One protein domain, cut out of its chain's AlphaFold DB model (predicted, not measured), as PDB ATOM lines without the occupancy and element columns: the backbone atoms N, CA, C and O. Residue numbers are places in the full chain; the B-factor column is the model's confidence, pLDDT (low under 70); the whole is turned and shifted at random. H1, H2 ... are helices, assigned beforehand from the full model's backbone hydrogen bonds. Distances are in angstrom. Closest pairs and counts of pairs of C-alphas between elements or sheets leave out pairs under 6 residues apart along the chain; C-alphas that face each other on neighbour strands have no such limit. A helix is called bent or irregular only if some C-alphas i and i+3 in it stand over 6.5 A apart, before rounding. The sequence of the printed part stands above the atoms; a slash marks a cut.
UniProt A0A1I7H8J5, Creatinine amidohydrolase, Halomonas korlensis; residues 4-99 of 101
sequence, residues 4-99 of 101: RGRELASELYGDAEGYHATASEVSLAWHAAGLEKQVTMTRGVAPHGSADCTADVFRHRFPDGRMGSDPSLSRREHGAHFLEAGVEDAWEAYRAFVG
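This is residues 4 to 99 of the 101 residues of the protein "Creatinine amidohydrolase" of Halomonas korlensis (UniProt A0A1I7H8J5). A long helix, H4, makes one side of the domain, with H2 packed across it at residues 76 to 83, the first residues of H1 packed on it at residues 82 to 89, and residues 90 to 99 sticking out as an arm. The small helix H3 sits far off at the other end of the long axis and touches no helix; two long loops, residues 34 to 54 and 62 to 75, run out to it and back. The printed part has 96 residues with four named helices, in the order H1, H2, H3, H4, and no named strand; the class is all helix. It is only just compact, close to loose, with a radius of gyration of the C-alphas of 15.0 A, and the C-alphas span 46 by 30 by 23 A, only just elongated.

H1 covers residues 4 to 16 and begins with C-alpha 4 at (204.228, 170.135, 132.060); it measures 17.6 A from first to last C-alpha. H1 is irregular, with C-alphas 12 and 15 standing 9.7 A apart. H2, residues 23 to 33, measures 15.4 A. H3, residues 55 to 61, measures 9.7 A and begins with C-alpha 55 at (172.721, 173.993, 128.247). H4, residues 76 to 97, is the longest helix at 31.3 A and ends with C-alpha 97 at (202.908, 158.728, 118.110).

H1 touches H4 with residues 4 to 8 alone, and H4 touches H1 with residues 82 to 89 alone. The closest C-alphas of the two, those of Arg 4 and Ala 85, are 5.5 A apart, and the helices run opposite ways at a steep tilt of 44 degrees. H1 and H2 only just touch, with 3 pairs of C-alphas within 8 A, the closest being those of Ala 9 and Ser 24 at 6.4 A; they run opposite ways at a steep tilt of 59 degrees. H2 touches H4 at residues 76 to 83 of H4, with 23 pairs of C-alphas within 8 A. The closest C-alphas, those of Leu 28 and Gly 79, are 3.8 A apart, and the lines are about perpendicular at 85 degrees. The helix packing is mostly crossed, with 0 of these 3 touching pairs at a shallow tilt. H3 is apart from H1, H2 and H4. Every O i to N i+4 pair is within hydrogen-bond range in H2 and H3, against 7 of 9 in H1 and 16 of 18 in H4.

The C-alphas of Thr 42 and Gly 99 are the two farthest apart, at 48.0 A. Residues 90 to 99, of which 90 to 97 belong to H4, stand free; the body without them spans 36 by 27 by 20 A. The printed part has no cut. The link from H1 to H2 is short, while those from H2 to H3, 21 residues, and from H3 to H4, 14 residues, are long. The mean pLDDT of the printed part is 95.6, and residues 42 to 43 are under 70.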
ATOM      1  N   ARG A   4     203.597 168.861 131.679       98.56
ATOM      2  CA  ARG A   4     204.228 170.135 132.060       98.56
ATOM      3  C   ARG A   4     203.175 171.202 132.329       98.56
ATOM      4  O   ARG A   4     203.245 171.911 133.323       98.56
ATOM      5  N   GLY A   5     202.140 171.260 131.484       98.19
ATOM      6  CA  GLY A   5     201.029 172.193 131.683       98.19
ATOM      7  C   GLY A   5     200.266 171.966 132.996       98.19
ATOM      8  O   GLY A   5     199.906 172.929 133.663       98.19
ATOM      9  N   ARG A   6     200.036 170.709 133.404       98.06
ATOM     10  CA  ARG A   6     199.364 170.407 134.684       98.06
ATOM     11  C   ARG A   6     200.228 170.756 135.893       98.06
ATOM     12  O   ARG A   6     199.696 171.278 136.865       98.06
ATOM     13  N   GLU A   7     201.525 170.466 135.832       98.56
ATOM     14  CA  GLU A   7     202.485 170.824 136.886       98.56
ATOM     15  C   GLU A   7     202.528 172.347 137.064       98.56
ATOM     16  O   GLU A   7     202.283 172.839 138.162       98.56
ATOM     17  N   LEU A   8     202.665 173.093 135.963       98.56
ATOM     18  CA  LEU A   8     202.661 174.557 135.979       98.56
ATOM     19  C   LEU A   8     201.345 175.146 136.520       98.56
ATOM     20  O   LEU A   8     201.365 176.089 137.307       98.56
ATOM     21  N   ALA A   9     200.188 174.598 136.133       98.44
ATOM     22  CA  ALA A   9     198.899 175.045 136.667       98.44
ATOM     23  C   ALA A   9     198.763 174.759 138.172       98.44
ATOM     24  O   ALA A   9     198.272 175.606 138.918       98.44
ATOM     25  N   SER A  10     199.242 173.599 138.629       98.19
ATOM     26  CA  SER A  10     199.272 173.249 140.050       98.19
ATOM     27  C   SER A  10     200.164 174.200 140.852       98.19
ATOM     28  O   SER A  10     199.785 174.598 141.949       98.19
ATOM     29  N   GLU A  11     201.329 174.568 140.318       98.38
ATOM     30  CA  GLU A  11     202.263 175.500 140.958       98.38
ATOM     31  C   GLU A  11     201.707 176.926 141.037       98.38
ATOM     32  O   GLU A  11     201.837 177.580 142.072       98.38
ATOM     33  N   LEU A  12     201.077 177.410 139.962       98.31
ATOM     34  CA  LEU A  12     200.595 178.792 139.881       98.31
ATOM     35  C   LEU A  12     199.244 179.010 140.570       98.31
ATOM     36  O   LEU A  12     199.006 180.093 141.106       98.31
ATOM     37  N   TYR A  13     198.347 178.021 140.526       98.06
ATOM     38  CA  TYR A  13     196.937 178.217 140.882       98.06
ATOM     39  C   TYR A  13     196.399 177.204 141.897       98.06
ATOM     40  O   TYR A  13     195.384 177.482 142.535       98.06
ATOM     41  N   GLY A  14     197.058 176.054 142.081       97.75
ATOM     42  CA  GLY A  14     196.611 175.003 142.998       97.75
ATOM     43  C   GLY A  14     195.134 174.642 142.800       97.75
ATOM     44  O   GLY A  14     194.673 174.432 141.677       97.75
ATOM     45  N   ASP A  15     194.371 174.637 143.894       96.00
ATOM     46  CA  ASP A  15     192.936 174.315 143.889       96.00
ATOM     47  C   ASP A  15     192.064 175.348 143.145       96.00
ATOM     48  O   ASP A  15     190.890 175.085 142.884       96.00
ATOM     49  N   ALA A  16     192.609 176.515 142.785       97.12
ATOM     50  CA  ALA A  16     191.885 177.574 142.083       97.12
ATOM     51  C   ALA A  16     191.913 177.441 140.547       97.12
ATOM     52  O   ALA A  16     191.290 178.250 139.855       97.12
ATOM     53  N   GLU A  17     192.612 176.443 139.994       97.88
ATOM     54  CA  GLU A  17     192.651 176.207 138.545       97.88
ATOM     55  C   GLU A  17     191.266 175.822 137.999       97.88
ATOM     56  O   GLU A  17     190.766 176.432 137.052       97.88
ATOM     57  N   GLY A  18     190.603 174.853 138.632       96.25
ATOM     58  CA  GLY A  18     189.263 174.414 138.249       96.25
ATOM     59  C   GLY A  18     189.195 173.631 136.936       96.25
ATOM     60  O   GLY A  18     190.110 172.897 136.573       96.25
ATOM     61  N   TYR A  19     188.050 173.745 136.254       95.75
ATOM     62  CA  TYR A  19     187.708 172.929 135.083       95.75
ATOM     63  C   TYR A  19     187.343 173.726 133.829       95.75
ATOM     64  O   TYR A  19     187.531 173.217 132.728       95.75
ATOM     65  N   HIS A  20     186.781 174.930 133.971       96.81
ATOM     66  CA  HIS A  20     186.396 175.756 132.825       96.81
ATOM     67  C   HIS A  20     186.561 177.242 133.116       96.81
ATOM     68  O   HIS A  20     186.299 177.682 134.242       96.81
ATOM     69  N   ALA A  21     186.967 177.999 132.092       96.38
ATOM     70  CA  ALA A  21     187.438 179.371 132.232       96.38
ATOM     71  C   ALA A  21     188.563 179.425 133.273       96.38
ATOM     72  O   ALA A  21     188.529 180.232 134.206       96.38
ATOM     73  N   THR A  22     189.501 178.482 133.158       97.62
ATOM     74  CA  THR A  22     190.577 178.328 134.133       97.62
ATOM     75  C   THR A  22     191.581 179.469 134.024       97.62
ATOM     76  O   THR A  22     191.681 180.149 132.992       97.62
ATOM     77  N   ALA A  23     192.343 179.694 135.095       97.50
ATOM     78  CA  ALA A  23     193.337 180.756 135.099       97.50
ATOM     79  C   ALA A  23     194.409 180.521 134.022       97.50
ATOM     80  O   ALA A  23     194.856 181.483 133.382       97.50
ATOM     81  N   SER A  24     194.775 179.260 133.772       98.56
ATOM     82  CA  SER A  24     195.706 178.869 132.713       98.56
ATOM     83  C   SER A  24     195.149 179.083 131.294       98.56
ATOM     84  O   SER A  24     195.840 179.679 130.463       98.56
ATOM     85  N   GLU A  25     193.893 178.697 131.027       98.12
ATOM     86  CA  GLU A  25     193.215 178.892 129.734       98.12
ATOM     87  C   GLU A  25     193.146 180.377 129.368       98.12
ATOM     88  O   GLU A  25     193.530 180.784 128.267       98.12
ATOM     89  N   VAL A  26     192.689 181.200 130.314       97.81
ATOM     90  CA  VAL A  26     192.546 182.646 130.122       97.81
ATOM     91  C   VAL A  26     193.913 183.307 129.932       97.81
ATOM     92  O   VAL A  26     194.062 184.135 129.032       97.81
ATOM     93  N   SER A  27     194.927 182.900 130.704       98.38
ATOM     94  CA  SER A  27     196.299 183.409 130.557       98.38
ATOM     95  C   SER A  27     196.870 183.121 129.165       98.38
ATOM     96  O   SER A  27     197.417 184.023 128.527       98.38
ATOM     97  N   LEU A  28     196.705 181.892 128.661       98.56
ATOM     98  CA  LEU A  28     197.152 181.506 127.319       98.56
ATOM     99  C   LEU A  28     196.423 182.303 126.228       98.56
ATOM    100  O   LEU A  28     197.060 182.815 125.304       98.56
ATOM    101  N   ALA A  29     195.102 182.459 126.349       98.06
ATOM    102  CA  ALA A  29     194.307 183.238 125.401       98.06
ATOM    103  C   ALA A  29     194.741 184.714 125.360       98.06
ATOM    104  O   ALA A  29     194.878 185.297 124.284       98.06
ATOM    105  N   TRP A  30     195.000 185.315 126.521       97.94
ATOM    106  CA  TRP A  30     195.526 186.677 126.654       97.94
ATOM    107  C   TRP A  30     196.911 186.839 126.030       97.94
ATOM    108  O   TRP A  30     197.145 187.793 125.283       97.94
ATOM    109  N   HIS A  31     197.809 185.880 126.269       98.31
ATOM    110  CA  HIS A  31     199.123 185.855 125.633       98.31
ATOM    111  C   HIS A  31     199.015 185.832 124.107       98.31
ATOM    112  O   HIS A  31     199.558 186.724 123.451       98.31
ATOM    113  N   ALA A  32     198.252 184.878 123.564       98.00
ATOM    114  CA  ALA A  32     198.073 184.702 122.125       98.00
ATOM    115  C   ALA A  32     197.418 185.919 121.452       98.00
ATOM    116  O   ALA A  32     197.798 186.298 120.347       98.00
ATOM    117  N   ALA A  33     196.458 186.557 122.125       97.56
ATOM    118  CA  ALA A  33     195.772 187.738 121.612       97.56
ATOM    119  C   ALA A  33     196.519 189.060 121.881       97.56
ATOM    120  O   ALA A  33     196.057 190.114 121.447       97.56
ATOM    121  N   GLY A  34     197.647 189.035 122.603       97.19
ATOM    122  CA  GLY A  34     198.418 190.238 122.922       97.19
ATOM    123  C   GLY A  34     197.675 191.234 123.822       97.19
ATOM    124  O   GLY A  34     197.910 192.434 123.716       97.19
ATOM    125  N   LEU A  35     196.775 190.756 124.684       95.38
ATOM    126  CA  LEU A  35     195.920 191.598 125.524       95.38
ATOM    127  C   LEU A  35     195.863 191.085 126.961       95.38
ATOM    128  O   LEU A  35     196.171 189.931 127.222       95.38
ATOM    129  N   GLU A  36     195.416 191.930 127.884       95.00
ATOM    130  CA  GLU A  36     195.067 191.550 129.253       95.00
ATOM    131  C   GLU A  36     193.839 192.365 129.671       95.00
ATOM    132  O   GLU A  36     193.769 193.565 129.393       95.00
ATOM    133  N   LYS A  37     192.831 191.719 130.270       90.81
ATOM    134  CA  LYS A  37     191.571 192.382 130.641       90.81
ATOM    135  C   LYS A  37     191.386 192.362 132.146       90.81
ATOM    136  O   LYS A  37     191.484 191.315 132.771       90.81
ATOM    137  N   GLN A  38     191.005 193.507 132.699       87.06
ATOM    138  CA  GLN A  38     190.500 193.585 134.064       87.06
ATOM    139  C   GLN A  38     188.994 193.335 134.038       87.06
ATOM    140  O   GLN A  38     188.242 194.094 133.427       87.06
ATOM    141  N   VAL A  39     188.562 192.245 134.665       85.38
ATOM    142  CA  VAL A  39     187.155 191.844 134.720       85.38
ATOM    143  C   VAL A  39     186.795 191.581 136.173       85.38
ATOM    144  O   VAL A  39     187.441 190.784 136.848       85.38
ATOM    145  N   THR A  40     185.762 192.259 136.666       85.62
ATOM    146  CA  THR A  40     185.251 192.021 138.016       85.62
ATOM    147  C   THR A  40     184.586 190.651 138.072       85.62
ATOM    148  O   THR A  40     183.586 190.423 137.395       85.62
ATOM    149  N   MET A  41     185.118 189.761 138.910       81.19
ATOM    150  CA  MET A  41     184.532 188.447 139.161       81.19
ATOM    151  C   MET A  41     183.750 188.463 140.470       81.19
ATOM    152  O   MET A  41     184.231 188.920 141.509       81.19
ATOM    153  N   THR A  42     182.517 187.966 140.437       69.56
ATOM    154  CA  THR A  42     181.734 187.744 141.651       69.56
ATOM    155  C   THR A  42     182.268 186.506 142.363       69.56
ATOM    156  O   THR A  42     182.003 185.391 141.921       69.56
ATOM    157  N   ARG A  43     182.967 186.711 143.491       69.50
ATOM    158  CA  ARG A  43     183.645 185.678 144.313       69.50
ATOM    159  C   ARG A  43     184.931 185.137 143.665       69.50
ATOM    160  O   ARG A  43     185.065 185.207 142.449       69.50
ATOM    161  N   GLY A  44     185.840 184.619 144.504       83.50
ATOM    162  CA  GLY A  44     187.083 183.946 144.092       83.50
ATOM    163  C   GLY A  44     186.801 182.646 143.331       83.50
ATOM    164  O   GLY A  44     186.171 182.680 142.277       83.50
ATOM    165  N   VAL A  45     187.184 181.488 143.875       92.31
ATOM    166  CA  VAL A  45     186.930 180.179 143.239       92.31
ATOM    167  C   VAL A  45     185.427 179.942 142.997       92.31
ATOM    168  O   VAL A  45     184.609 180.033 143.918       92.31
ATOM    169  N   ALA A  46     185.057 179.657 141.743       92.88
ATOM    170  CA  ALA A  46     183.683 179.354 141.336       92.88
ATOM    171  C   ALA A  46     183.188 177.989 141.871       92.88
ATOM    172  O   ALA A  46     183.996 177.135 142.231       92.88
ATOM    173  N   PRO A  47     181.865 177.728 141.911       92.12
ATOM    174  CA  PRO A  47     181.337 176.432 142.333       92.12
ATOM    175  C   PRO A  47     181.850 175.267 141.475       92.12
ATOM    176  O   PRO A  47     181.993 175.391 140.257       92.12
ATOM    177  N   HIS A  48     182.056 174.109 142.102       93.56
ATOM    178  CA  HIS A  48     182.295 172.849 141.398       93.56
ATOM    179  C   HIS A  48     180.974 172.176 141.005       93.56
ATOM    180  O   HIS A  48     179.944 172.349 141.656       93.56
ATOM    181  N   GLY A  49     181.015 171.348 139.962       92.94
ATOM    182  CA  GLY A  49     179.892 170.510 139.560       92.94
ATOM    183  C   GLY A  49     180.118 169.854 138.202       92.94
ATOM    184  O   GLY A  49     181.099 170.136 137.517       92.94
ATOM    185  N   SER A  50     179.195 168.979 137.811       93.62
ATOM    186  CA  SER A  50     179.249 168.310 136.510       93.62
ATOM    187  C   SER A  50     178.703 169.202 135.392       93.62
ATOM    188  O   SER A  50     177.636 169.812 135.544       93.62
ATOM    189  N   ALA A  51     179.408 169.208 134.257       94.56
ATOM    190  CA  ALA A  51     178.933 169.764 132.991       94.56
ATOM    191  C   ALA A  51     178.017 168.801 132.210       94.56
ATOM    192  O   ALA A  51     177.431 169.212 131.213       94.56
ATOM    193  N   ASP A  52     177.855 167.551 132.659       96.75
ATOM    194  CA  ASP A  52     176.962 166.566 132.038       96.75
ATOM    195  C   ASP A  52     175.491 166.910 132.334       96.75
ATOM    196  O   ASP A  52     174.899 166.503 133.341       96.75
ATOM    197  N   CYS A  53     174.947 167.816 131.523       95.50
ATOM    198  CA  CYS A  53     173.586 168.331 131.594       95.50
ATOM    199  C   CYS A  53     173.229 169.094 130.307       95.50
ATOM    200  O   CYS A  53     174.065 169.298 129.429       95.50
ATOM    201  N   THR A  54     171.975 169.537 130.186       98.31
ATOM    202  CA  THR A  54     171.566 170.432 129.095       98.31
ATOM    203  C   THR A  54     172.145 171.836 129.283       98.31
ATOM    204  O   THR A  54     172.479 172.240 130.397       98.31
ATOM    205  N   ALA A  55     172.208 172.622 128.204       97.56
ATOM    206  CA  ALA A  55     172.721 173.993 128.247       97.56
ATOM    207  C   ALA A  55     171.950 174.900 129.232       97.56
ATOM    208  O   ALA A  55     172.565 175.699 129.939       97.56
ATOM    209  N   ASP A  56     170.624 174.751 129.332       97.81
ATOM    210  CA  ASP A  56     169.806 175.524 130.279       97.81
ATOM    211  C   ASP A  56     170.164 175.199 131.733       97.81
ATOM    212  O   ASP A  56     170.317 176.095 132.568       97.81
ATOM    213  N   VAL A  57     170.364 173.911 132.031       97.19
ATOM    214  CA  VAL A  57     170.791 173.450 133.357       97.19
ATOM    215  C   VAL A  57     172.217 173.908 133.649       97.19
ATOM    216  O   VAL A  57     172.491 174.342 134.769       97.19
ATOM    217  N   PHE A  58     173.109 173.880 132.657       96.88
ATOM    218  CA  PHE A  58     174.469 174.398 132.791       96.88
ATOM    219  C   PHE A  58     174.457 175.881 133.168       96.88
ATOM    220  O   PHE A  58     175.069 176.261 134.162       96.88
ATOM    221  N   ARG A  59     173.695 176.708 132.440       96.31
ATOM    222  CA  ARG A  59     173.579 178.147 132.719       96.31
ATOM    223  C   ARG A  59     172.992 178.431 134.100       96.31
ATOM    224  O   ARG A  59     173.396 179.390 134.746       96.31
ATOM    225  N   HIS A  60     172.055 177.606 134.561       95.00
ATOM    226  CA  HIS A  60     171.535 177.716 135.922       95.00
ATOM    227  C   HIS A  60     172.593 177.343 136.978       95.00
ATOM    228  O   HIS A  60     172.676 177.995 138.017       95.00
ATOM    229  N   ARG A  61     173.397 176.297 136.739       94.44
ATOM    230  CA  ARG A  61     174.460 175.843 137.659       94.44
ATOM    231  C   ARG A  61     175.648 176.807 137.714       94.44
ATOM    232  O   ARG A  61     176.160 177.064 138.800       94.44
ATOM    233  N   PHE A  62     176.057 177.336 136.564       94.94
ATOM    234  CA  PHE A  62     177.232 178.190 136.386       94.94
ATOM    235  C   PHE A  62     176.828 179.481 135.652       94.94
ATOM    236  O   PHE A  62     177.038 179.600 134.443       94.94
ATOM    237  N   PRO A  63     176.213 180.460 136.346       93.19
ATOM    238  CA  PRO A  63     175.641 181.647 135.699       93.19
ATOM    239  C   PRO A  63     176.647 182.521 134.943       93.19
ATOM    240  O   PRO A  63     176.282 183.143 133.946       93.19
ATOM    241  N   ASP A  64     177.898 182.566 135.406       93.75
ATOM    242  CA  ASP A  64     179.017 183.262 134.756       93.75
ATOM    243  C   ASP A  64     179.905 182.317 133.923       93.75
ATOM    244  O   ASP A  64     180.948 182.724 133.414       93.75
ATOM    245  N   GLY A  65     179.487 181.055 133.781       94.31
ATOM    246  CA  GLY A  65     180.178 180.010 133.036       94.31
ATOM    247  C   GLY A  65     181.383 179.387 133.743       94.31
ATOM    248  O   GLY A  65     181.841 178.341 133.296       94.31
ATOM    249  N   ARG A  66     181.898 179.954 134.840       96.06
ATOM    250  CA  ARG A  66     183.079 179.398 135.522       96.06
ATOM    251  C   ARG A  66     182.746 178.089 136.233       96.06
ATOM    252  O   ARG A  66     181.674 177.945 136.820       96.06
ATOM    253  N   MET A  67     183.700 177.158 136.240       96.38
ATOM    254  CA  MET A  67     183.565 175.874 136.934       96.38
ATOM    255  C   MET A  67     184.790 175.597 137.796       96.38
ATOM    256  O   MET A  67     185.851 175.253 137.272       96.38
ATOM    257  N   GLY A  68     184.642 175.711 139.116       96.25
ATOM    258  CA  GLY A  68     185.721 175.431 140.068       96.25
ATOM    259  C   GLY A  68     186.953 176.331 139.935       96.25
ATOM    260  O   GLY A  68     187.980 176.004 140.510       96.25
ATOM    261  N   SER A  69     186.890 177.392 139.131       96.81
ATOM    262  CA  SER A  69     188.044 178.177 138.691       96.81
ATOM    263  C   SER A  69     188.020 179.602 139.240       96.81
ATOM    264  O   SER A  69     186.953 180.193 139.455       96.81
ATOM    265  N   ASP A  70     189.209 180.174 139.426       96.44
ATOM    266  CA  ASP A  70     189.415 181.594 139.707       96.44
ATOM    267  C   ASP A  70     190.296 182.263 138.628       96.44
ATOM    268  O   ASP A  70     191.507 182.429 138.801       96.44
ATOM    269  N   PRO A  71     189.707 182.699 137.499       95.88
ATOM    270  CA  PRO A  71     190.445 183.385 136.439       95.88
ATOM    271  C   PRO A  71     190.909 184.801 136.817       95.88
ATOM    272  O   PRO A  71     191.567 185.458 136.012       95.88
ATOM    273  N   SER A  72     190.623 185.308 138.026       94.75
ATOM    274  CA  SER A  72     191.232 186.570 138.484       94.75
ATOM    275  C   SER A  72     192.752 186.451 138.704       94.75
ATOM    276  O   SER A  72     193.477 187.455 138.696       94.75
ATOM    277  N   LEU A  73     193.249 185.215 138.832       95.44
ATOM    278  CA  LEU A  73     194.669 184.883 138.946       95.44
ATOM    279  C   LEU A  73     195.408 184.899 137.599       95.44
ATOM    280  O   LEU A  73     196.636 184.814 137.575       95.44
ATOM    281  N   SER A  74     194.689 185.020 136.479       96.75
ATOM    282  CA  SER A  74     195.293 185.016 135.149       96.75
ATOM    283  C   SER A  74     196.240 186.192 134.944       96.75
ATOM    284  O   SER A  74     195.966 187.319 135.364       96.75
ATOM    285  N   ARG A  75     197.342 185.933 134.245       96.94
ATOM    286  CA  ARG A  75     198.309 186.943 133.804       96.94
ATOM    287  C   ARG A  75     198.764 186.592 132.400       96.94
ATOM    288  O   ARG A  75     199.026 185.425 132.105       96.94
ATOM    289  N   ARG A  76     198.920 187.595 131.535       97.38
ATOM    290  CA  ARG A  76     199.451 187.385 130.181       97.38
ATOM    291  C   ARG A  76     200.824 186.700 130.197       97.38
ATOM    292  O   ARG A  76     201.132 185.912 129.306       97.38
ATOM    293  N   GLU A  77     201.630 186.991 131.212       98.00
ATOM    294  CA  GLU A  77     202.958 186.405 131.431       98.00
ATOM    295  C   GLU A  77     202.887 184.889 131.646       98.00
ATOM    296  O   GLU A  77     203.599 184.146 130.975       98.00
ATOM    297  N   HIS A  78     201.956 184.409 132.479       98.38
ATOM    298  CA  HIS A  78     201.754 182.970 132.685       98.38
ATOM    299  C   HIS A  78     201.409 182.263 131.369       98.38
ATOM    300  O   HIS A  78     201.849 181.143 131.120       98.38
ATOM    301  N   GLY A  79     200.656 182.933 130.491       98.56
ATOM    302  CA  GLY A  79     200.284 182.401 129.183       98.56
ATOM    303  C   GLY A  79     201.473 182.092 128.273       98.56
ATOM    304  O   GLY A  79     201.395 181.140 127.501       98.56
ATOM    305  N   ALA A  80     202.579 182.836 128.392       98.44
ATOM    306  CA  ALA A  80     203.811 182.535 127.659       98.44
ATOM    307  C   ALA A  80     204.396 181.183 128.098       98.44
ATOM    308  O   ALA A  80     204.735 180.351 127.259       98.44
ATOM    309  N   HIS A  81     204.429 180.933 129.409       98.62
ATOM    310  CA  HIS A  81     204.904 179.670 129.976       98.62
ATOM    311  C   HIS A  81     203.988 178.492 129.610       98.62
ATOM    312  O   HIS A  81     204.472 177.421 129.251       98.62
ATOM    313  N   PHE A  82     202.664 178.690 129.623       98.69
ATOM    314  CA  PHE A  82     201.721 177.656 129.176       98.69
ATOM    315  C   PHE A  82     201.845 177.337 127.685       98.69
ATOM    316  O   PHE A  82     201.659 176.181 127.303       98.69
ATOM    317  N   LEU A  83     202.162 178.329 126.845       98.62
ATOM    318  CA  LEU A  83     202.417 178.100 125.425       98.62
ATOM    319  C   LEU A  83     203.653 177.212 125.231       98.62
ATOM    320  O   LEU A  83     203.564 176.209 124.526       98.62
ATOM    321  N   GLU A  84     204.769 177.549 125.878       98.56
ATOM    322  CA  GLU A  84     206.014 176.773 125.815       98.56
ATOM    323  C   GLU A  84     205.804 175.333 126.304       98.56
ATOM    324  O   GLU A  84     206.018 174.381 125.549       98.56
ATOM    325  N   ALA A  85     205.261 175.168 127.516       98.56
ATOM    326  CA  ALA A  85     204.969 173.858 128.094       98.56
ATOM    327  C   ALA A  85     204.014 173.027 127.217       98.56
ATOM    328  O   ALA A  85     204.206 171.822 127.043       98.56
ATOM    329  N   GLY A  86     202.986 173.668 126.651       98.38
ATOM    330  CA  GLY A  86     202.013 173.021 125.776       98.38
ATOM    331  C   GLY A  86     202.616 172.550 124.453       98.38
ATOM    332  O   GLY A  86     202.304 171.445 124.009       98.38
ATOM    333  N   VAL A  87     203.491 173.353 123.839       98.50
ATOM    334  CA  VAL A  87     204.206 172.982 122.609       98.50
ATOM    335  C   VAL A  87     205.159 171.818 122.869       98.50
ATOM    336  O   VAL A  87     205.159 170.867 122.088       98.50
ATOM    337  N   GLU A  88     205.916 171.842 123.968       98.44
ATOM    338  CA  GLU A  88     206.806 170.735 124.333       98.44
ATOM    339  C   GLU A  88     206.043 169.430 124.574       98.44
ATOM    340  O   GLU A  88     206.394 168.397 124.002       98.44
ATOM    341  N   ASP A  89     204.973 169.476 125.376       98.44
ATOM    342  CA  ASP A  89     204.147 168.300 125.658       98.44
ATOM    343  C   ASP A  89     203.506 167.741 124.377       98.44
ATOM    344  O   ASP A  89     203.485 166.526 124.166       98.44
ATOM    345  N   ALA A  90     202.993 168.616 123.504       98.25
ATOM    346  CA  ALA A  90     202.402 168.208 122.233       98.25
ATOM    347  C   ALA A  90     203.447 167.608 121.282       98.25
ATOM    348  O   ALA A  90     203.168 166.611 120.617       98.25
ATOM    349  N   TRP A  91     204.651 168.182 121.232       97.94
ATOM    350  CA  TRP A  91     205.740 167.689 120.395       97.94
ATOM    351  C   TRP A  91     206.259 166.328 120.860       97.94
ATOM    352  O   TRP A  91     206.443 165.427 120.040       97.94
ATOM    353  N   GLU A  92     206.444 166.149 122.169       97.75
ATOM    354  CA  GLU A  92     206.825 164.870 122.772       97.75
ATOM    355  C   GLU A  92     205.779 163.788 122.464       97.75
ATOM    356  O   GLU A  92     206.121 162.714 121.958       97.75
ATOM    357  N   ALA A  93     204.495 164.102 122.671       97.56
ATOM    358  CA  ALA A  93     203.396 163.194 122.356       97.56
ATOM    359  C   ALA A  93     203.339 162.852 120.858       97.56
ATOM    360  O   ALA A  93     203.140 161.692 120.491       97.56
ATOM    361  N   TYR A  94     203.554 163.841 119.988       98.12
ATOM    362  CA  TYR A  94     203.574 163.638 118.545       98.12
ATOM    363  C   TYR A  94     204.733 162.734 118.108       98.12
ATOM    364  O   TYR A  94     204.501 161.773 117.376       98.12
ATOM    365  N   ARG A  95     205.964 162.976 118.583       98.12
ATOM    366  CA  ARG A  95     207.134 162.131 118.271       98.12
ATOM    367  C   ARG A  95     206.929 160.684 118.703       98.12
ATOM    368  O   ARG A  95     207.256 159.776 117.939       98.12
ATOM    369  N   ALA A  96     206.360 160.474 119.889       97.31
ATOM    370  CA  ALA A  96     206.005 159.143 120.364       97.31
ATOM    371  C   ALA A  96     204.967 158.476 119.446       97.31
ATOM    372  O   ALA A  96     205.134 157.316 119.071       97.31
ATOM    373  N   PHE A  97     203.940 159.220 119.024       97.56
ATOM    374  CA  PHE A  97     202.908 158.728 118.110       97.56
ATOM    375  C   PHE A  97     203.468 158.304 116.742       97.56
ATOM    376  O   PHE A  97     203.077 157.261 116.222       97.56
ATOM    377  N   VAL A  98     204.411 159.065 116.172       98.19
ATOM    378  CA  VAL A  98     205.013 158.753 114.860       98.19
ATOM    379  C   VAL A  98     206.219 157.805 114.926       98.19
ATOM    380  O   VAL A  98     206.869 157.575 113.906       98.19
ATOM    381  N   GLY A  99     206.545 157.254 116.101       93.81
ATOM    382  CA  GLY A  99     207.650 156.302 116.271       93.81
ATOM    383  C   GLY A  99     209.047 156.922 116.159       93.81
ATOM    384  O   GLY A  99     210.000 156.231 115.811       93.81
TER     385      GLY A  99